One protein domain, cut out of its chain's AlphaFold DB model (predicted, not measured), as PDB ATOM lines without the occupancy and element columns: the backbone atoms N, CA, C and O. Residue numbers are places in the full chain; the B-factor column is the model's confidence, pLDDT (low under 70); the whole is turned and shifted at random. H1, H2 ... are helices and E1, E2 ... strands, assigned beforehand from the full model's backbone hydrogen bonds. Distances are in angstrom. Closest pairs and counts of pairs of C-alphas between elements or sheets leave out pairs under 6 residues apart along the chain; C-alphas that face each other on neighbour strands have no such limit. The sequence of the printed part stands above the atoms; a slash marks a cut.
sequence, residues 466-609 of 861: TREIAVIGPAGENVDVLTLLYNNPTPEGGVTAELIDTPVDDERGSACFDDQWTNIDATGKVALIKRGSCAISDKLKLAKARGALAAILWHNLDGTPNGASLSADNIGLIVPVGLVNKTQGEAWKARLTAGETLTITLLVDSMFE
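Overview. This is residues 466 to 609 of the 861 residues of the protein "Peptide hydrolase" of Marssonina brunnea f. sp. multigermtubi (strain MB_m1) (UniProt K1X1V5). One six-stranded sheet, curled like part of a barrel, folds back on itself so that E1, E6 and E2 face E4 and E5, with E3 as the hinge. H2 packs on one face, H3 on the opposite face, and the short H1 sits near H2, off the sheet. The printed part has 144 residues, with three named helices and six named strands in the order E1 E2 H1 E3 H2 E4 E5 H3 E6; the mixed sheet runs E1 E6 E2 E3 E4 E5. The class is mixed, helices and strands, with 65 residues in named elements, under half. It is compact, with a radius of gyration of the C-alphas of 13.6 A, and rounded, spanning 42 by 33 by 31 A.

Arrangement. Begin with the strongly twisted sheet: E1, residues 466 to 472, is an edge strand and antiparallel to E6, residues 599 to 609, with N 470 and O 603 at 3.0 A. E6 is antiparallel to E2, residues 495 to 501, with N 495 and O 602 at 2.8 A. E2 pairs staggered, with E6 over 495 to 498 and with E3, residues 526 to 530, over 499 to 501; E2 and E3 are parallel, N 528 and O 500 being 2.8 A apart. E4, residues 550 to 554, is parallel to E3, with N 529 and O 552 at 2.8 A, and to the edge strand E5, residues 577 to 580, with N 580 and O 553 at 2.8 A. Across the folded sheet, two leaves of one sheet facing each other, the closest C-alphas of E5 and E6 are those of Gly 578 and Leu 602, 6.9 A apart. H2, residues 536 to 545, is on the sheet at a height of 9.4 A, over E4 and only just over E3, with 3 C-alphas there; its closest C-alpha pair with E4 is Leu 540 and Ala 551, 7.1 A. H3, residues 582 to 593, is on the opposite face at a height of 8.5 A and runs across the strands, at 75 degrees to E2 on the local plane; its closest C-alpha pair with E2 is Lys 589 and Asp 501, 6.4 A. H1, residues 514 to 517, is not on the sheet and is close to H2 but not clearly touching, the C-alphas of Asp 514 and Leu 542 being 7.1 A apart. E2, H1, E3 and E3, H2, E4 are strand-helix-strand units, parallel neighbour strands joined through a helix, with right-handed crossovers. In H2 and H3 every O i to N i+4 pair is within hydrogen-bond range; H1 is too short for such a pair.

Along the chain. Find C-alpha 466 at (97.088, 141.609, 102.299), where E1 begins its 17.4 A. E2 covers 16.8 A, E3 13.2 A and E4 13.3 A. H3 starts at C-alpha 582, (98.400, 130.986, 121.868), and covers 16.3 A; H2 covers 14.5 A. E6, 32.6 A long, ends at C-alpha 609, (90.500, 141.972, 92.443).

Size, cuts and confidence. The two C-alphas farthest apart are those of Ala 594 and Glu 609, 43.8 A. The printed part has no cut. The links E1 to E2, E2 to H1 and E4 to E5 are long. Mean pLDDT of the printed part is 93.4, and no printed residue is under 70.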
ATOM      1  N   THR A 466      96.854 140.832 101.084       92.06
ATOM      2  CA  THR A 466      97.088 141.609 102.299       92.06
ATOM      3  C   THR A 466      98.407 142.361 102.132       92.06
ATOM      4  O   THR A 466      99.475 141.758 102.041       92.06
ATOM      5  N   ARG A 467      98.335 143.688 102.062       92.31
ATOM      6  CA  ARG A 467      99.490 144.585 101.921       92.31
ATOM      7  C   ARG A 467     100.124 144.908 103.264       92.31
ATOM      8  O   ARG A 467     101.344 145.013 103.350       92.31
ATOM      9  N   GLU A 468      99.300 145.058 104.295       94.06
ATOM     10  CA  GLU A 468      99.750 145.351 105.651       94.06
ATOM     11  C   GLU A 468      98.819 144.703 106.675       94.06
ATOM     12  O   GLU A 468      97.596 144.717 106.536       94.06
ATOM     13  N   ILE A 469      99.411 144.151 107.731       95.69
ATOM     14  CA  ILE A 469      98.690 143.741 108.928       95.69
ATOM     15  C   ILE A 469      99.508 144.130 110.155       95.69
ATOM     16  O   ILE A 469     100.717 143.910 110.199       95.69
ATOM     17  N   ALA A 470      98.851 144.708 111.155       97.56
ATOM     18  CA  ALA A 470      99.493 145.062 112.412       97.56
ATOM     19  C   ALA A 470      98.518 144.947 113.579       97.56
ATOM     20  O   ALA A 470      97.336 145.277 113.463       97.56
ATOM     21  N   VAL A 471      99.035 144.512 114.727       98.12
ATOM     22  CA  VAL A 471      98.317 144.544 116.000       98.12
ATOM     23  C   VAL A 471      99.154 145.316 117.012       98.12
ATOM     24  O   VAL A 471     100.310 144.975 117.258       98.12
ATOM     25  N   ILE A 472      98.554 146.345 117.609       98.00
ATOM     26  CA  ILE A 472      99.120 147.090 118.735       98.00
ATOM     27  C   ILE A 472      98.370 146.663 119.994       98.00
ATOM     28  O   ILE A 472      97.149 146.829 120.087       98.00
ATOM     29  N   GLY A 473      99.099 146.084 120.942       96.88
ATOM     30  CA  GLY A 473      98.567 145.580 122.198       96.88
ATOM     31  C   GLY A 473      98.241 146.676 123.225       96.88
ATOM     32  O   GLY A 473      98.485 147.864 122.992       96.88
ATOM     33  N   PRO A 474      97.684 146.294 124.390       95.50
ATOM     34  CA  PRO A 474      97.175 147.242 125.383       95.50
ATOM     35  C   PRO A 474      98.218 148.135 126.057       95.50
ATOM     36  O   PRO A 474      97.841 149.130 126.672       95.50
ATOM     37  N   ALA A 475      99.503 147.793 125.989       93.50
ATOM     38  CA  ALA A 475     100.597 148.628 126.481       93.50
ATOM     39  C   ALA A 475     101.264 149.453 125.359       93.50
ATOM     40  O   ALA A 475     102.275 150.109 125.609       93.50
ATOM     41  N   GLY A 476     100.698 149.457 124.146       94.06
ATOM     42  CA  GLY A 476     101.274 150.120 122.972       94.06
ATOM     43  C   GLY A 476     102.370 149.304 122.281       94.06
ATOM     44  O   GLY A 476     103.110 149.844 121.461       94.06
ATOM     45  N   GLU A 477     102.511 148.026 122.629       96.06
ATOM     46  CA  GLU A 477     103.482 147.099 122.058       96.06
ATOM     47  C   GLU A 477     103.035 146.565 120.693       96.06
ATOM     48  O   GLU A 477     101.856 146.286 120.488       96.06
ATOM     49  N   ASN A 478     103.980 146.363 119.773       96.88
ATOM     50  CA  ASN A 478     103.702 145.616 118.546       96.88
ATOM     51  C   ASN A 478     103.590 144.125 118.870       96.88
ATOM     52  O   ASN A 478     104.423 143.581 119.597       96.88
ATOM     53  N   VAL A 479     102.576 143.477 118.306       96.06
ATOM     54  CA  VAL A 479     102.291 142.056 118.502       96.06
ATOM     55  C   VAL A 479     102.470 141.321 117.185       96.06
ATOM     56  O   VAL A 479     101.932 141.744 116.161       96.06
ATOM     57  N   ASP A 480     103.185 140.198 117.232       93.12
ATOM     58  CA  ASP A 480     103.303 139.299 116.088       93.12
ATOM     59  C   ASP A 480     101.914 138.808 115.672       93.12
ATOM     60  O   ASP A 480     101.183 138.185 116.452       93.12
ATOM     61  N   VAL A 481     101.556 139.104 114.425       93.94
ATOM     62  CA  VAL A 481     100.246 138.806 113.859       93.94
ATOM     63  C   VAL A 481     100.407 138.188 112.477       93.94
ATOM     64  O   VAL A 481     101.206 138.635 111.659       93.94
ATOM     65  N   LEU A 482      99.616 137.152 112.222       91.56
ATOM     66  CA  LEU A 482      99.455 136.538 110.916       91.56
ATOM     67  C   LEU A 482      98.107 136.968 110.324       91.56
ATOM     68  O   LEU A 482      97.093 137.015 111.029       91.56
ATOM     69  N   THR A 483      98.086 137.275 109.029       92.75
ATOM     70  CA  THR A 483      96.831 137.457 108.286       92.75
ATOM     71  C   THR A 483      96.277 136.108 107.833       92.75
ATOM     72  O   THR A 483      97.007 135.120 107.736       92.75
ATOM     73  N   LEU A 484      94.979 136.064 107.559       91.38
ATOM     74  CA  LEU A 484      94.315 134.926 106.929       91.38
ATOM     75  C   LEU A 484      93.992 135.283 105.476       91.38
ATOM     76  O   LEU A 484      93.769 136.450 105.168       91.38
ATOM     77  N   LEU A 485      93.944 134.297 104.583       89.50
ATOM     78  CA  LEU A 485      93.562 134.550 103.193       89.50
ATOM     79  C   LEU A 485      92.098 135.017 103.147       89.50
ATOM     80  O   LEU A 485      91.254 134.463 103.860       89.50
ATOM     81  N   TYR A 486      91.795 136.013 102.313       91.94
ATOM     82  CA  TYR A 486      90.483 136.677 102.241       91.94
ATOM     83  C   TYR A 486      90.080 137.468 103.497       91.94
ATOM     84  O   TYR A 486      88.903 137.538 103.858       91.94
ATOM     85  N   ASN A 487      91.049 138.078 104.183       94.94
ATOM     86  CA  ASN A 487      90.783 138.940 105.334       94.94
ATOM     87  C   ASN A 487      90.171 140.282 104.917       94.94
ATOM     88  O   ASN A 487      90.656 140.946 104.006       94.94
ATOM     89  N   ASN A 488      89.118 140.704 105.617       94.75
ATOM     90  CA  ASN A 488      88.469 141.979 105.325       94.75
ATOM     91  C   ASN A 488      89.336 143.152 105.817       94.75
ATOM     92  O   ASN A 488      89.855 143.086 106.933       94.75
ATOM     93  N   PRO A 489      89.443 144.249 105.046       95.06
ATOM     94  CA  PRO A 489      90.222 145.408 105.451       95.06
ATOM     95  C   PRO A 489      89.554 146.159 106.607       95.06
ATOM     96  O   PRO A 489      88.325 146.239 106.716       95.06
ATOM     97  N   THR A 490      90.375 146.761 107.458       97.25
ATOM     98  CA  THR A 490      89.930 147.769 108.427       97.25
ATOM     99  C   THR A 490      89.750 149.133 107.745       97.25
ATOM    100  O   THR A 490      90.303 149.349 106.666       97.25
ATOM    101  N   PRO A 491      89.033 150.094 108.360       94.38
ATOM    102  CA  PRO A 491      89.071 151.490 107.921       94.38
ATOM    103  C   PRO A 491      90.499 152.057 107.897       94.38
ATOM    104  O   PRO A 491      91.400 151.524 108.550       94.38
ATOM    105  N   GLU A 492      90.698 153.168 107.180       89.44
ATOM    106  CA  GLU A 492      91.981 153.883 107.167       89.44
ATOM    107  C   GLU A 492      92.410 154.239 108.602       89.44
ATOM    108  O   GLU A 492      91.637 154.819 109.366       89.44
ATOM    109  N   GLY A 493      93.635 153.860 108.978       87.56
ATOM    110  CA  GLY A 493      94.156 154.016 110.342       87.56
ATOM    111  C   GLY A 493      93.846 152.856 111.301       87.56
ATOM    112  O   GLY A 493      94.324 152.878 112.433       87.56
ATOM    113  N   GLY A 494      93.113 151.831 110.858       95.94
ATOM    114  CA  GLY A 494      92.798 150.642 111.648       95.94
ATOM    115  C   GLY A 494      91.569 150.793 112.551       95.94
ATOM    116  O   GLY A 494      90.838 151.782 112.521       95.94
ATOM    117  N   VAL A 495      91.327 149.772 113.370       98.06
ATOM    118  CA  VAL A 495      90.294 149.737 114.410       98.06
ATOM    119  C   VAL A 495      90.975 149.756 115.771       98.06
ATOM    120  O   VAL A 495      91.588 148.763 116.157       98.06
ATOM    121  N   THR A 496      90.823 150.854 116.516       98.44
ATOM    122  CA  THR A 496      91.213 150.941 117.931       98.44
ATOM    123  C   THR A 496      89.972 150.848 118.808       98.44
ATOM    124  O   THR A 496      89.125 151.742 118.776       98.44
ATOM    125  N   ALA A 497      89.847 149.780 119.595       98.31
ATOM    126  CA  ALA A 497      88.685 149.576 120.457       98.31
ATOM    127  C   ALA A 497      89.007 148.716 121.688       98.31
ATOM    128  O   ALA A 497      90.050 148.060 121.752       98.31
ATOM    129  N   GLU A 498      88.094 148.719 122.662       98.44
ATOM    130  CA  GLU A 498      88.175 147.817 123.812       98.44
ATOM    131  C   GLU A 498      88.075 146.354 123.356       98.44
ATOM    132  O   GLU A 498      87.248 146.006 122.510       98.44
ATOM    133  N   LEU A 499      88.911 145.493 123.927       98.19
ATOM    134  CA  LEU A 499      88.911 144.053 123.711       98.19
ATOM    135  C   LEU A 499      87.879 143.404 124.641       98.19
ATOM    136  O   LEU A 499      87.874 143.662 125.845       98.19
ATOM    137  N   ILE A 500      87.026 142.539 124.097       97.50
ATOM    138  CA  ILE A 500      86.050 141.766 124.864       97.50
ATOM    139  C   ILE A 500      86.333 140.273 124.777       97.50
ATOM    140  O   ILE A 500      86.634 139.738 123.710       97.50
ATOM    141  N   ASP A 501      86.234 139.602 125.921       95.75
ATOM    142  CA  ASP A 501      86.435 138.163 126.016       95.75
ATOM    143  C   ASP A 501      85.248 137.385 125.427       95.75
ATOM    144  O   ASP A 501      84.097 137.821 125.509       95.75
ATOM    145  N   THR A 502      85.528 136.205 124.873       95.12
ATOM    146  CA  THR A 502      84.507 135.247 124.430       95.12
ATOM    147  C   THR A 502      84.695 133.882 125.110       95.12
ATOM    148  O   THR A 502      85.800 133.547 125.566       95.12
ATOM    149  N   PRO A 503      83.628 133.065 125.237       91.69
ATOM    150  CA  PRO A 503      83.721 131.767 125.884       91.69
ATOM    151  C   PRO A 503      84.667 130.829 125.143       91.69
ATOM    152  O   PRO A 503      84.661 130.743 123.913       91.69
ATOM    153  N   VAL A 504      85.442 130.083 125.926       93.81
ATOM    154  CA  VAL A 504      86.251 128.974 125.427       93.81
ATOM    155  C   VAL A 504      85.464 127.688 125.632       93.81
ATOM    156  O   VAL A 504      85.078 127.365 126.751       93.81
ATOM    157  N   ASP A 505      85.225 126.978 124.538       92.25
ATOM    158  CA  ASP A 505      84.518 125.701 124.490       92.25
ATOM    159  C   ASP A 505      85.318 124.783 123.562       92.25
ATOM    160  O   ASP A 505      85.273 124.923 122.339       92.25
ATOM    161  N   ASP A 506      86.140 123.915 124.146       90.19
ATOM    162  CA  ASP A 506      86.991 122.993 123.384       90.19
ATOM    163  C   ASP A 506      86.234 121.734 122.928       90.19
ATOM    164  O   ASP A 506      86.701 121.043 122.026       90.19
ATOM    165  N   GLU A 507      85.053 121.458 123.495       89.06
ATOM    166  CA  GLU A 507      84.215 120.318 123.101       89.06
ATOM    167  C   GLU A 507      83.382 120.635 121.857       89.06
ATOM    168  O   GLU A 507      83.430 119.900 120.871       89.06
ATOM    169  N   ARG A 508      82.614 121.733 121.881       88.50
ATOM    170  CA  ARG A 508      81.751 122.131 120.755       88.50
ATOM    171  C   ARG A 508      82.453 123.075 119.786       88.50
ATOM    172  O   ARG A 508      82.109 123.106 118.608       88.50
ATOM    173  N   GLY A 509      83.421 123.844 120.278       89.12
ATOM    174  CA  GLY A 509      84.098 124.913 119.553       89.12
ATOM    175  C   GLY A 509      83.781 126.294 120.138       89.12
ATOM    176  O   GLY A 509      82.626 126.643 120.375       89.12
ATOM    177  N   SER A 510      84.826 127.098 120.346       92.81
ATOM    178  CA  SER A 510      84.746 128.420 120.991       92.81
ATOM    179  C   SER A 510      84.092 129.480 120.094       92.81
ATOM    180  O   SER A 510      84.536 129.668 118.960       92.81
ATOM    181  N   ALA A 511      83.091 130.204 120.600       93.00
ATOM    182  CA  ALA A 511      82.358 131.266 119.889       93.00
ATOM    183  C   ALA A 511      81.730 130.852 118.536       93.00
ATOM    184  O   ALA A 511      81.522 131.688 117.656       93.00
ATOM    185  N   CYS A 512      81.437 129.564 118.370       90.81
ATOM    186  CA  CYS A 512      80.886 128.960 117.157       90.81
ATOM    187  C   CYS A 512      79.353 128.990 117.102       90.81
ATOM    188  O   CYS A 512      78.777 128.791 116.036       90.81
ATOM    189  N   PHE A 513      78.689 129.193 118.241       92.12
ATOM    190  CA  PHE A 513      77.239 129.066 118.356       92.12
ATOM    191  C   PHE A 513      76.620 130.308 118.987       92.12
ATOM    192  O   PHE A 513      77.209 130.920 119.875       92.12
ATOM    193  N   ASP A 514      75.407 130.662 118.557       91.81
ATOM    194  CA  ASP A 514      74.688 131.845 119.043       91.81
ATOM    195  C   ASP A 514      74.529 131.887 120.570       91.81
ATOM    196  O   ASP A 514      74.634 132.959 121.167       91.81
ATOM    197  N   ASP A 515      74.326 130.736 121.220       93.44
ATOM    198  CA  ASP A 515      74.191 130.645 122.678       93.44
ATOM    199  C   ASP A 515      75.462 131.090 123.411       93.44
ATOM    200  O   ASP A 515      75.368 131.668 124.495       93.44
ATOM    201  N   GLN A 516      76.639 130.913 122.804       93.56
ATOM    202  CA  GLN A 516      77.924 131.337 123.370       93.56
ATOM    203  C   GLN A 516      78.137 132.857 123.299       93.56
ATOM    204  O   GLN A 516      79.052 133.377 123.928       93.56
ATOM    205  N   TRP A 517      77.286 133.583 122.573       93.50
ATOM    206  CA  TRP A 517      77.289 135.046 122.526       93.50
ATOM    207  C   TRP A 517      76.219 135.669 123.435       93.50
ATOM    208  O   TRP A 517      76.055 136.890 123.471       93.50
ATOM    209  N   THR A 518      75.486 134.849 124.195       91.31
ATOM    210  CA  THR A 518      74.469 135.328 125.137       91.31
ATOM    211  C   THR A 518      75.119 136.201 126.212       91.31
ATOM    212  O   THR A 518      76.058 135.778 126.877       91.31
ATOM    213  N   ASN A 519      74.584 137.410 126.416       89.12
ATOM    214  CA  ASN A 519      75.101 138.425 127.349       89.12
ATOM    215  C   ASN A 519      76.487 139.001 127.002       89.12
ATOM    216  O   ASN A 519      77.120 139.612 127.863       89.12
ATOM    217  N   ILE A 520      76.945 138.859 125.756       92.12
ATOM    218  CA  ILE A 520      78.174 139.490 125.268       92.12
ATOM    219  C   ILE A 520      77.796 140.630 124.326       92.12
ATOM    220  O   ILE A 520      77.354 140.400 123.201       92.12
ATOM    221  N   ASP A 521      77.967 141.868 124.792       90.50
ATOM    222  CA  ASP A 521      77.809 143.057 123.955       90.50
ATOM    223  C   ASP A 521      79.153 143.449 123.334       90.50
ATOM    224  O   ASP A 521      79.994 144.096 123.975       90.50
ATOM    225  N   ALA A 522      79.347 143.021 122.086       96.31
ATOM    226  CA  ALA A 522      80.531 143.322 121.294       96.31
ATOM    227  C   ALA A 522      80.402 144.635 120.498       96.31
ATOM    228  O   ALA A 522      81.316 144.971 119.749       96.31
ATOM    229  N   THR A 523      79.310 145.394 120.666       97.50
ATOM    230  CA  THR A 523      79.067 146.641 119.929       97.50
ATOM    231  C   THR A 523      80.213 147.628 120.127       97.50
ATOM    232  O   THR A 523      80.477 148.076 121.242       97.50
ATOM    233  N   GLY A 524      80.896 147.981 119.034       97.25
ATOM    234  CA  GLY A 524      82.005 148.938 119.069       97.25
ATOM    235  C   GLY A 524      83.301 148.390 119.677       97.25
ATOM    236  O   GLY A 524      84.183 149.181 119.997       97.25
ATOM    237  N   LYS A 525      83.422 147.068 119.857       98.44
ATOM    238  CA  LYS A 525      84.568 146.399 120.495       98.44
ATOM    239  C   LYS A 525      85.308 145.474 119.531       98.44
ATOM    240  O   LYS A 525      84.820 145.167 118.442       98.44
ATOM    241  N   VAL A 526      86.474 144.994 119.956       98.62
ATOM    242  CA  VAL A 526      87.197 143.894 119.309       98.62
ATOM    243  C   VAL A 526      86.946 142.599 120.075       98.62
ATOM    244  O   VAL A 526      87.127 142.561 121.288       98.62
ATOM    245  N   ALA A 527      86.549 141.524 119.396       98.38
ATOM    246  CA  ALA A 527      86.319 140.230 120.042       98.38
ATOM    247  C   ALA A 527      87.613 139.400 120.141       98.38
ATOM    248  O   ALA A 527      88.266 139.162 119.125       98.38
ATOM    249  N   LEU A 528      87.967 138.910 121.333       98.25
ATOM    250  CA  LEU A 528      89.048 137.939 121.534       98.25
ATOM    251  C   LEU A 528      88.494 136.515 121.413       98.25
ATOM    252  O   LEU A 528      87.718 136.081 122.262       98.25
ATOM    253  N   ILE A 529      88.895 135.778 120.379       97.69
ATOM    254  CA  ILE A 529      88.298 134.490 120.002       97.69
ATOM    255  C   ILE A 529      89.369 133.399 119.932       97.69
ATOM    256  O   ILE A 529      90.402 133.570 119.290       97.69
ATOM    257  N   LYS A 530      89.108 132.235 120.537       96.25
ATOM    258  CA  LYS A 530      89.987 131.060 120.414       96.25
ATOM    259  C   LYS A 530      89.740 130.322 119.092       96.25
ATOM    260  O   LYS A 530      88.591 129.989 118.753       96.25
ATOM    261  N   ARG A 531      90.809 130.003 118.352       93.81
ATOM    262  CA  ARG A 531      90.757 129.045 117.230       93.81
ATOM    263  C   ARG A 531      90.343 127.663 117.750       93.81
ATOM    264  O   ARG A 531      90.651 127.299 118.874       93.81
ATOM    265  N   GLY A 532      89.603 126.886 116.968       87.94
ATOM    266  CA  GLY A 532      89.109 125.593 117.443       87.94
ATOM    267  C   GLY A 532      88.486 124.763 116.333       87.94
ATOM    268  O   GLY A 532      88.817 124.951 115.170       87.94
ATOM    269  N   SER A 533      87.575 123.873 116.712       83.19
ATOM    270  CA  SER A 533      86.991 122.835 115.852       83.19
ATOM    271  C   SER A 533      86.013 123.324 114.775       83.19
ATOM    272  O   SER A 533      85.749 122.580 113.837       83.19
ATOM    273  N   CYS A 534      85.471 124.541 114.885       87.12
ATOM    274  CA  CYS A 534      84.564 125.109 113.880       87.12
ATOM    275  C   CYS A 534      85.270 126.093 112.936       87.12
ATOM    276  O   CYS A 534      86.334 126.634 113.262       87.12
ATOM    277  N   ALA A 535      84.635 126.373 111.792       88.56
ATOM    278  CA  ALA A 535      85.145 127.308 110.798       88.56
ATOM    279  C   ALA A 535      85.397 128.699 111.400       88.56
ATOM    280  O   ALA A 535      84.581 129.243 112.148       88.56
ATOM    281  N   ILE A 536      86.541 129.295 111.052       93.56
ATOM    282  CA  ILE A 536      86.914 130.626 111.542       93.56
ATOM    283  C   ILE A 536      85.902 131.670 111.056       93.56
ATOM    284  O   ILE A 536      85.474 132.514 111.839       93.56
ATOM    285  N   SER A 537      85.463 131.576 109.799       92.50
ATOM    286  CA  SER A 537      84.491 132.498 109.203       92.50
ATOM    287  C   SER A 537      83.158 132.539 109.958       92.50
ATOM    288  O   SER A 537      82.602 133.622 110.130       92.50
ATOM    289  N   ASP A 538      82.675 131.414 110.491       92.31
ATOM    290  CA  ASP A 538      81.429 131.371 111.271       92.31
ATOM    291  C   ASP A 538      81.550 132.150 112.588       92.31
ATOM    292  O   ASP A 538      80.664 132.938 112.931       92.31
ATOM    293  N   LYS A 539      82.693 132.030 113.280       94.88
ATOM    294  CA  LYS A 539      82.990 132.819 114.490       94.88
ATOM    295  C   LYS A 539      82.965 134.319 114.186       94.88
ATOM    296  O   LYS A 539      82.416 135.107 114.953       94.88
ATOM    297  N   LEU A 540      83.549 134.718 113.054       96.62
ATOM    298  CA  LEU A 540      83.645 136.121 112.646       96.62
ATOM    299  C   LEU A 540      82.297 136.692 112.178       96.62
ATOM    300  O   LEU A 540      82.018 137.863 112.438       96.62
ATOM    301  N   LYS A 541      81.437 135.881 111.544       95.25
ATOM    302  CA  LYS A 541      80.047 136.257 111.223       95.25
ATOM    303  C   LYS A 541      79.247 136.532 112.491       95.25
ATOM    304  O   LYS A 541      78.553 137.543 112.568       95.25
ATOM    305  N   LEU A 542      79.372 135.664 113.497       95.69
ATOM    306  CA  LEU A 542      78.708 135.859 114.784       95.69
ATOM    307  C   LEU A 542      79.236 137.104 115.502       95.69
ATOM    308  O   LEU A 542      78.434 137.923 115.942       95.69
ATOM    309  N   ALA A 543      80.556 137.317 115.530       96.88
ATOM    310  CA  ALA A 543      81.145 138.537 116.082       96.88
ATOM    311  C   ALA A 543      80.568 139.800 115.416       96.88
ATOM    312  O   ALA A 543      80.126 140.723 116.106       96.88
ATOM    313  N   LYS A 544      80.478 139.804 114.079       95.81
ATOM    314  CA  LYS A 544      79.856 140.889 113.307       95.81
ATOM    315  C   LYS A 544      78.396 141.107 113.695       95.81
ATOM    316  O   LYS A 544      77.983 142.238 113.938       95.81
ATOM    317  N   ALA A 545      77.617 140.029 113.792       94.62
ATOM    318  CA  ALA A 545      76.205 140.076 114.166       94.62
ATOM    319  C   ALA A 545      75.972 140.608 115.595       94.62
ATOM    320  O   ALA A 545      74.875 141.076 115.903       94.62
ATOM    321  N   ARG A 546      76.994 140.569 116.463       96.00
ATOM    322  CA  ARG A 546      76.992 141.153 117.817       96.00
ATOM    323  C   ARG A 546      77.612 142.552 117.888       96.00
ATOM    324  O   ARG A 546      77.792 143.073 118.984       96.00
ATOM    325  N   GLY A 547      77.914 143.165 116.742       95.94
ATOM    326  CA  GLY A 547      78.394 144.544 116.645       95.94
ATOM    327  C   GLY A 547      79.905 144.723 116.819       95.94
ATOM    328  O   GLY A 547      80.349 145.868 116.950       95.94
ATOM    329  N   ALA A 548      80.690 143.638 116.809       98.19
ATOM    330  CA  ALA A 548      82.148 143.734 116.842       98.19
ATOM    331  C   ALA A 548      82.671 144.495 115.616       98.19
ATOM    332  O   ALA A 548      82.190 144.305 114.497       98.19
ATOM    333  N   LEU A 549      83.684 145.336 115.825       98.25
ATOM    334  CA  LEU A 549      84.371 146.062 114.753       98.25
ATOM    335  C   LEU A 549      85.487 145.227 114.115       98.25
ATOM    336  O   LEU A 549      85.798 145.404 112.941       98.25
ATOM    337  N   ALA A 550      86.089 144.335 114.899       98.50
ATOM    338  CA  ALA A 550      87.198 143.467 114.518       98.50
ATOM    339  C   ALA A 550      87.252 142.241 115.447       98.50
ATOM    340  O   ALA A 550      86.548 142.179 116.462       98.50
ATOM    341  N   ALA A 551      88.131 141.288 115.140       98.38
ATOM    342  CA  ALA A 551      88.463 140.178 116.023       98.38
ATOM    343  C   ALA A 551      89.979 139.967 116.157       98.38
ATOM    344  O   ALA A 551      90.739 140.134 115.207       98.38
ATOM    345  N   ILE A 552      90.409 139.519 117.333       98.38
ATOM    346  CA  ILE A 552      91.703 138.869 117.529       98.38
ATOM    347  C   ILE A 552      91.433 137.379 117.687       98.38
ATOM    348  O   ILE A 552      90.828 136.947 118.670       98.38
ATOM    349  N   LEU A 553      91.893 136.595 116.721       97.88
ATOM    350  CA  LEU A 553      91.885 135.144 116.801       97.88
ATOM    351  C   LEU A 553      93.197 134.697 117.446       97.88
ATOM    352  O   LEU A 553      94.260 135.085 116.983       97.88
ATOM    353  N   TRP A 554      93.162 133.866 118.481       95.69
ATOM    354  CA  TRP A 554      94.386 133.279 119.036       95.69
ATOM    355  C   TRP A 554      94.472 131.784 118.748       95.69
ATOM    356  O   TRP A 554      93.465 131.067 118.750       95.69
ATOM    357  N   HIS A 555      95.685 131.332 118.435       93.12
ATOM    358  CA  HIS A 555      95.956 129.965 118.006       93.12
ATOM    359  C   HIS A 555      95.693 128.938 119.120       93.12
ATOM    360  O   HIS A 555      95.839 129.233 120.302       93.12
ATOM    361  N   ASN A 556      95.292 127.721 118.752       88.12
ATOM    362  CA  ASN A 556      94.946 126.653 119.697       88.12
ATOM    363  C   ASN A 556      96.102 125.696 120.013       88.12
ATOM    364  O   ASN A 556      96.011 124.946 120.985       88.12
ATOM    365  N   LEU A 557      97.166 125.718 119.210       84.75
ATOM    366  CA  LEU A 557      98.378 124.927 119.410       84.75
ATOM    367  C   LEU A 557      99.532 125.822 119.872       84.75
ATOM    368  O   LEU A 557      99.498 127.041 119.696       84.75
ATOM    369  N   ASP A 558     100.540 125.212 120.489       81.62
ATOM    370  CA  ASP A 558     101.784 125.907 120.817       81.62
ATOM    371  C   ASP A 558     102.623 126.118 119.544       81.62
ATOM    372  O   ASP A 558     102.539 125.335 118.598       81.62
ATOM    373  N   GLY A 559     103.455 127.161 119.530       76.50
ATOM    374  CA  GLY A 559     104.314 127.500 118.391       76.50
ATOM    375  C   GLY A 559     103.741 128.585 117.477       76.50
ATOM    376  O   GLY A 559     102.870 129.366 117.872       76.50
ATOM    377  N   THR A 560     104.291 128.670 116.264       75.06
ATOM    378  CA  THR A 560     103.907 129.676 115.267       75.06
ATOM    379  C   THR A 560     102.529 129.341 114.690       75.06
ATOM    380  O   THR A 560     102.334 128.216 114.225       75.06
ATOM    381  N   PRO A 561     101.568 130.283 114.689       78.00
ATOM    382  CA  PRO A 561     100.273 130.057 114.060       78.00
ATOM    383  C   PRO A 561     100.418 129.748 112.568       78.00
ATOM    384  O   PRO A 561     101.171 130.421 111.867       78.00
ATOM    385  N   ASN A 562      99.650 128.780 112.072       73.94
ATOM    386  CA  ASN A 562      99.510 128.538 110.638       73.94
ATOM    387  C   ASN A 562      98.353 129.352 110.036       73.94
ATOM    388  O   ASN A 562      97.364 129.661 110.715       73.94
ATOM    389  N   GLY A 563      98.472 129.669 108.745       76.75
ATOM    390  CA  GLY A 563      97.420 130.330 107.977       76.75
ATOM    391  C   GLY A 563      96.146 129.494 107.843       76.75
ATOM    392  O   GLY A 563      96.072 128.329 108.240       76.75
ATOM    393  N   ALA A 564      95.110 130.134 107.315       81.81
ATOM    394  CA  ALA A 564      93.856 129.517 106.904       81.81
ATOM    395  C   ALA A 564      93.169 130.434 105.886       81.81
ATOM    396  O   ALA A 564      93.407 131.643 105.883       81.81
ATOM    397  N   SER A 565      92.280 129.866 105.075       85.94
ATOM    398  CA  SER A 565      91.398 130.642 104.207       85.94
ATOM    399  C   SER A 565      90.095 130.990 104.919       85.94
ATOM    400  O   SER A 565      89.455 130.137 105.540       85.94
ATOM    401  N   LEU A 566      89.693 132.256 104.820       89.69
ATOM    402  CA  LEU A 566      88.370 132.728 105.220       89.69
ATOM    403  C   LEU A 566      87.337 132.558 104.105       89.69
ATOM    404  O   LEU A 566      86.167 132.816 104.364       89.69
ATOM    405  N   SER A 567      87.740 132.046 102.935       83.88
ATOM    406  CA  SER A 567      86.957 131.925 101.701       83.88
ATOM    407  C   SER A 567      86.504 133.267 101.119       83.88
ATOM    408  O   SER A 567      85.966 134.126 101.821       83.88
ATOM    409  N   ALA A 568      86.647 133.404  99.799       85.25
ATOM    410  CA  ALA A 568      86.167 134.561  99.048       85.25
ATOM    411  C   ALA A 568      84.661 134.831  99.255       85.25
ATOM    412  O   ALA A 568      84.245 135.985  99.251       85.25
ATOM    413  N   ASP A 569      83.852 133.798  99.534       82.25
ATOM    414  CA  ASP A 569      82.412 133.935  99.822       82.25
ATOM    415  C   ASP A 569      82.098 134.801 101.045       82.25
ATOM    416  O   ASP A 569      80.964 135.240 101.230       82.25
ATOM    417  N   ASN A 570      83.072 134.996 101.935       87.56
ATOM    418  CA  ASN A 570      82.872 135.721 103.182       87.56
ATOM    419  C   ASN A 570      83.363 137.171 103.119       87.56
ATOM    420  O   ASN A 570      83.251 137.883 104.127       87.56
ATOM    421  N   ILE A 571      83.849 137.629 101.959       87.81
ATOM    422  CA  ILE A 571      84.223 139.029 101.749       87.81
ATOM    423  C   ILE A 571      83.018 139.914 102.070       87.81
ATOM    424  O   ILE A 571      81.890 139.652 101.668       87.81
ATOM    425  N   GLY A 572      83.227 140.926 102.911       87.69
ATOM    426  CA  GLY A 572      82.150 141.806 103.378       87.69
ATOM    427  C   GLY A 572      81.158 141.182 104.378       87.69
ATOM    428  O   GLY A 572      80.407 141.926 105.011       87.69
ATOM    429  N   LEU A 573      81.177 139.870 104.635       92.31
ATOM    430  CA  LEU A 573      80.263 139.192 105.577       92.31
ATOM    431  C   LEU A 573      80.850 138.983 106.981       92.31
ATOM    432  O   LEU A 573      80.106 138.755 107.934       92.31
ATOM    433  N   ILE A 574      82.166 139.102 107.128       95.75
ATOM    434  CA  ILE A 574      82.902 138.920 108.390       95.75
ATOM    435  C   ILE A 574      83.519 140.232 108.892       95.75
ATOM    436  O   ILE A 574      83.558 141.231 108.166       95.75
ATOM    437  N   VAL A 575      83.961 140.248 110.152       97.31
ATOM    438  CA  VAL A 575      84.833 141.313 110.678       97.31
ATOM    439  C   VAL A 575      86.296 141.076 110.265       97.31
ATOM    440  O   VAL A 575      86.675 139.911 110.114       97.31
ATOM    441  N   PRO A 576      87.120 142.132 110.120       97.88
ATOM    442  CA  PRO A 576      88.577 142.010 110.020       97.88
ATOM    443  C   PRO A 576      89.157 141.226 111.198       97.88
ATOM    444  O   PRO A 576      88.676 141.365 112.330       97.88
ATOM    445  N   VAL A 577      90.196 140.426 110.955       98.06
ATOM    446  CA  VAL A 577      90.794 139.567 111.987       98.06
ATOM    447  C   VAL A 577      92.323 139.600 111.987       98.06
ATOM    448  O   VAL A 577      92.947 139.602 110.934       98.06
ATOM    449  N   GLY A 578      92.937 139.586 113.170       97.38
ATOM    450  CA  GLY A 578      94.367 139.293 113.339       97.38
ATOM    451  C   GLY A 578      94.572 137.964 114.064       97.38
ATOM    452  O   GLY A 578      93.967 137.759 115.119       97.38
ATOM    453  N   LEU A 579      95.402 137.061 113.522       96.88
ATOM    454  CA  LEU A 579      95.755 135.796 114.175       96.88
ATOM    455  C   LEU A 579      97.040 135.950 114.999       96.88
ATOM    456  O   LEU A 579      98.112 136.166 114.445       96.88
ATOM    457  N   VAL A 580      96.934 135.789 116.318       96.06
ATOM    458  CA  VAL A 580      98.061 135.829 117.263       96.06
ATOM    459  C   VAL A 580      98.384 134.439 117.816       96.06
ATOM    460  O   VAL A 580      97.577 133.504 117.745       96.06
ATOM    461  N   ASN A 581      99.577 134.289 118.392       94.75
ATOM    462  CA  ASN A 581      99.972 133.042 119.045       94.75
ATOM    463  C   ASN A 581      99.129 132.742 120.298       94.75
ATOM    464  O   ASN A 581      98.454 133.607 120.864       94.75
ATOM    465  N   LYS A 582      99.173 131.478 120.727       94.38
ATOM    466  CA  LYS A 582      98.400 130.986 121.868       94.38
ATOM    467  C   LYS A 582      98.718 131.738 123.162       94.38
ATOM    468  O   LYS A 582      97.804 132.227 123.821       94.38
ATOM    469  N   THR A 583     100.004 131.894 123.476       95.50
ATOM    470  CA  THR A 583     100.489 132.565 124.693       95.50
ATOM    471  C   THR A 583      99.960 133.994 124.816       95.50
ATOM    472  O   THR A 583      99.541 134.412 125.895       95.50
ATOM    473  N   GLN A 584      99.935 134.742 123.713       96.19
ATOM    474  CA  GLN A 584      99.434 136.113 123.672       96.19
ATOM    475  C   GLN A 584      97.927 136.167 123.943       96.19
ATOM    476  O   GLN A 584      97.469 136.987 124.743       96.19
ATOM    477  N   GLY A 585      97.159 135.274 123.311       96.00
ATOM    478  CA  GLY A 585      95.718 135.162 123.526       96.00
ATOM    479  C   GLY A 585      95.359 134.800 124.966       96.00
ATOM    480  O   GLY A 585      94.496 135.440 125.569       96.00
ATOM    481  N   GLU A 586      96.061 133.827 125.549       96.75
ATOM    482  CA  GLU A 586      95.881 133.416 126.946       96.75
ATOM    483  C   GLU A 586      96.238 134.545 127.923       96.75
ATOM    484  O   GLU A 586      95.497 134.787 128.880       96.75
ATOM    485  N   ALA A 587      97.313 135.293 127.655       97.00
ATOM    486  CA  ALA A 587      97.715 136.437 128.470       97.00
ATOM    487  C   ALA A 587      96.659 137.556 128.464       97.00
ATOM    488  O   ALA A 587      96.296 138.074 129.525       97.00
ATOM    489  N   TRP A 588      96.118 137.919 127.297       97.88
ATOM    490  CA  TRP A 588      95.040 138.911 127.211       97.88
ATOM    491  C   TRP A 588      93.743 138.417 127.848       97.88
ATOM    492  O   TRP A 588      93.112 139.168 128.593       97.88
ATOM    493  N   LYS A 589      93.381 137.145 127.659       97.38
ATOM    494  CA  LYS A 589      92.207 136.547 128.307       97.38
ATOM    495  C   LYS A 589      92.311 136.571 129.835       97.38
ATOM    496  O   LYS A 589      91.335 136.902 130.510       97.38
ATOM    497  N   ALA A 590      93.480 136.254 130.393       97.69
ATOM    498  CA  ALA A 590      93.706 136.282 131.838       97.69
ATOM    499  C   ALA A 590      93.517 137.693 132.422       97.69
ATOM    500  O   ALA A 590      92.868 137.849 133.456       97.69
ATOM    501  N   ARG A 591      94.011 138.723 131.725       97.81
ATOM    502  CA  ARG A 591      93.840 140.133 132.108       97.81
ATOM    503  C   ARG A 591      92.375 140.581 132.053       97.81
ATOM    504  O   ARG A 591      91.889 141.187 133.004       97.81
ATOM    505  N   LEU A 592      91.644 140.208 131.000       97.12
ATOM    506  CA  LEU A 592      90.198 140.466 130.902       97.12
ATOM    507  C   LEU A 592      89.425 139.773 132.037       97.12
ATOM    508  O   LEU A 592      88.547 140.376 132.651       97.12
ATOM    509  N   THR A 593      89.797 138.536 132.377       96.06
ATOM    510  CA  THR A 593      89.199 137.782 133.496       96.06
ATOM    511  C   THR A 593      89.478 138.445 134.849       96.06
ATOM    512  O   THR A 593      88.634 138.407 135.744       96.06
ATOM    513  N   ALA A 594      90.636 139.094 135.000       97.25
ATOM    514  CA  ALA A 594      90.983 139.885 136.180       97.25
ATOM    515  C   ALA A 594      90.221 141.225 136.273       97.25
ATOM    516  O   ALA A 594      90.372 141.943 137.261       97.25
ATOM    517  N   GLY A 595      89.387 141.556 135.281       95.94
ATOM    518  CA  GLY A 595      88.591 142.780 135.235       95.94
ATOM    519  C   GLY A 595      89.323 143.986 134.644       95.94
ATOM    520  O   GLY A 595      88.842 145.108 134.796       95.94
ATOM    521  N   GLU A 596      90.471 143.789 133.984       97.69
ATOM    522  CA  GLU A 596      91.153 144.868 133.263       97.69
ATOM    523  C   GLU A 596      90.390 145.252 131.989       97.69
ATOM    524  O   GLU A 596      89.937 144.394 131.231       97.69
ATOM    525  N   THR A 597      90.313 146.553 131.704       97.25
ATOM    526  CA  THR A 597      89.883 147.064 130.397       97.25
ATOM    527  C   THR A 597      91.099 147.171 129.488       97.25
ATOM    528  O   THR A 597      92.038 147.910 129.784       97.25
ATOM    529  N   LEU A 598      91.095 146.417 128.390       98.19
ATOM    530  CA  LEU A 598      92.187 146.387 127.422       98.19
ATOM    531  C   LEU A 598      91.746 147.079 126.141       98.19
ATOM    532  O   LEU A 598      90.691 146.746 125.618       98.19
ATOM    533  N   THR A 599      92.565 147.976 125.604       98.31
ATOM    534  CA  THR A 599      92.343 148.585 124.286       98.31
ATOM    535  C   THR A 599      93.411 148.078 123.337       98.31
ATOM    536  O   THR A 599      94.581 148.098 123.693       98.31
ATOM    537  N   ILE A 600      93.035 147.638 122.142       98.06
ATOM    538  CA  ILE A 600      93.995 147.210 121.116       98.06
ATOM    539  C   ILE A 600      93.723 147.947 119.814       98.06
ATOM    540  O   ILE A 600      92.614 148.444 119.603       98.06
ATOM    541  N   THR A 601      94.720 147.990 118.934       98.38
ATOM    542  CA  THR A 601      94.538 148.431 117.545       98.38
ATOM    543  C   THR A 601      94.805 147.276 116.592       98.38
ATOM    544  O   THR A 601      95.863 146.662 116.682       98.38
ATOM    545  N   LEU A 602      93.866 146.990 115.689       98.62
ATOM    546  CA  LEU A 602      94.068 146.101 114.544       98.62
ATOM    547  C   LEU A 602      94.085 146.940 113.267       98.62
ATOM    548  O   LEU A 602      93.150 147.697 113.018       98.62
ATOM    549  N   LEU A 603      95.111 146.763 112.447       98.19
ATOM    550  CA  LEU A 603      95.183 147.271 111.085       98.19
ATOM    551  C   LEU A 603      95.211 146.080 110.130       98.19
ATOM    552  O   LEU A 603      96.031 145.179 110.303       98.19
ATOM    553  N   VAL A 604      94.334 146.097 109.133       97.62
ATOM    554  CA  VAL A 604      94.351 145.184 107.986       97.62
ATOM    555  C   VAL A 604      94.176 146.028 106.726       97.62
ATOM    556  O   VAL A 604      93.112 146.616 106.524       97.62
ATOM    557  N   ASP A 605      95.208 146.093 105.890       95.38
ATOM    558  CA  ASP A 605      95.133 146.611 104.522       95.38
ATOM    559  C   ASP A 605      95.148 145.424 103.562       95.38
ATOM    560  O   ASP A 605      96.191 144.807 103.336       95.38
ATOM    561  N   SER A 606      93.982 145.112 103.003       94.00
ATOM    562  CA  SER A 606      93.797 144.041 102.029       94.00
ATOM    563  C   SER A 606      93.070 144.567 100.802       94.00
ATOM    564  O   SER A 606      92.211 145.448 100.889       94.00
ATOM    565  N   MET A 607      93.409 144.006  99.645       91.00
ATOM    566  CA  MET A 607      92.730 144.278  98.383       91.00
ATOM    567  C   MET A 607      92.162 143.013  97.767       91.00
ATOM    568  O   MET A 607      92.756 141.944  97.885       91.00
ATOM    569  N   PHE A 608      91.060 143.182  97.044       90.75
ATOM    570  CA  PHE A 608      90.418 142.135  96.263       90.75
ATOM    571  C   PHE A 608      90.289 142.586  94.812       90.75
ATOM    572  O   PHE A 608      89.912 143.728  94.541       90.75
ATOM    573  N   GLU A 609      90.607 141.704  93.874       89.38
ATOM    574  CA  GLU A 609      90.500 141.972  92.443       89.38
ATOM    575  C   GLU A 609      90.167 140.683  91.696       89.38
ATOM    576  O   GLU A 609      90.806 139.659  91.909       89.38
TER     577      GLU A 609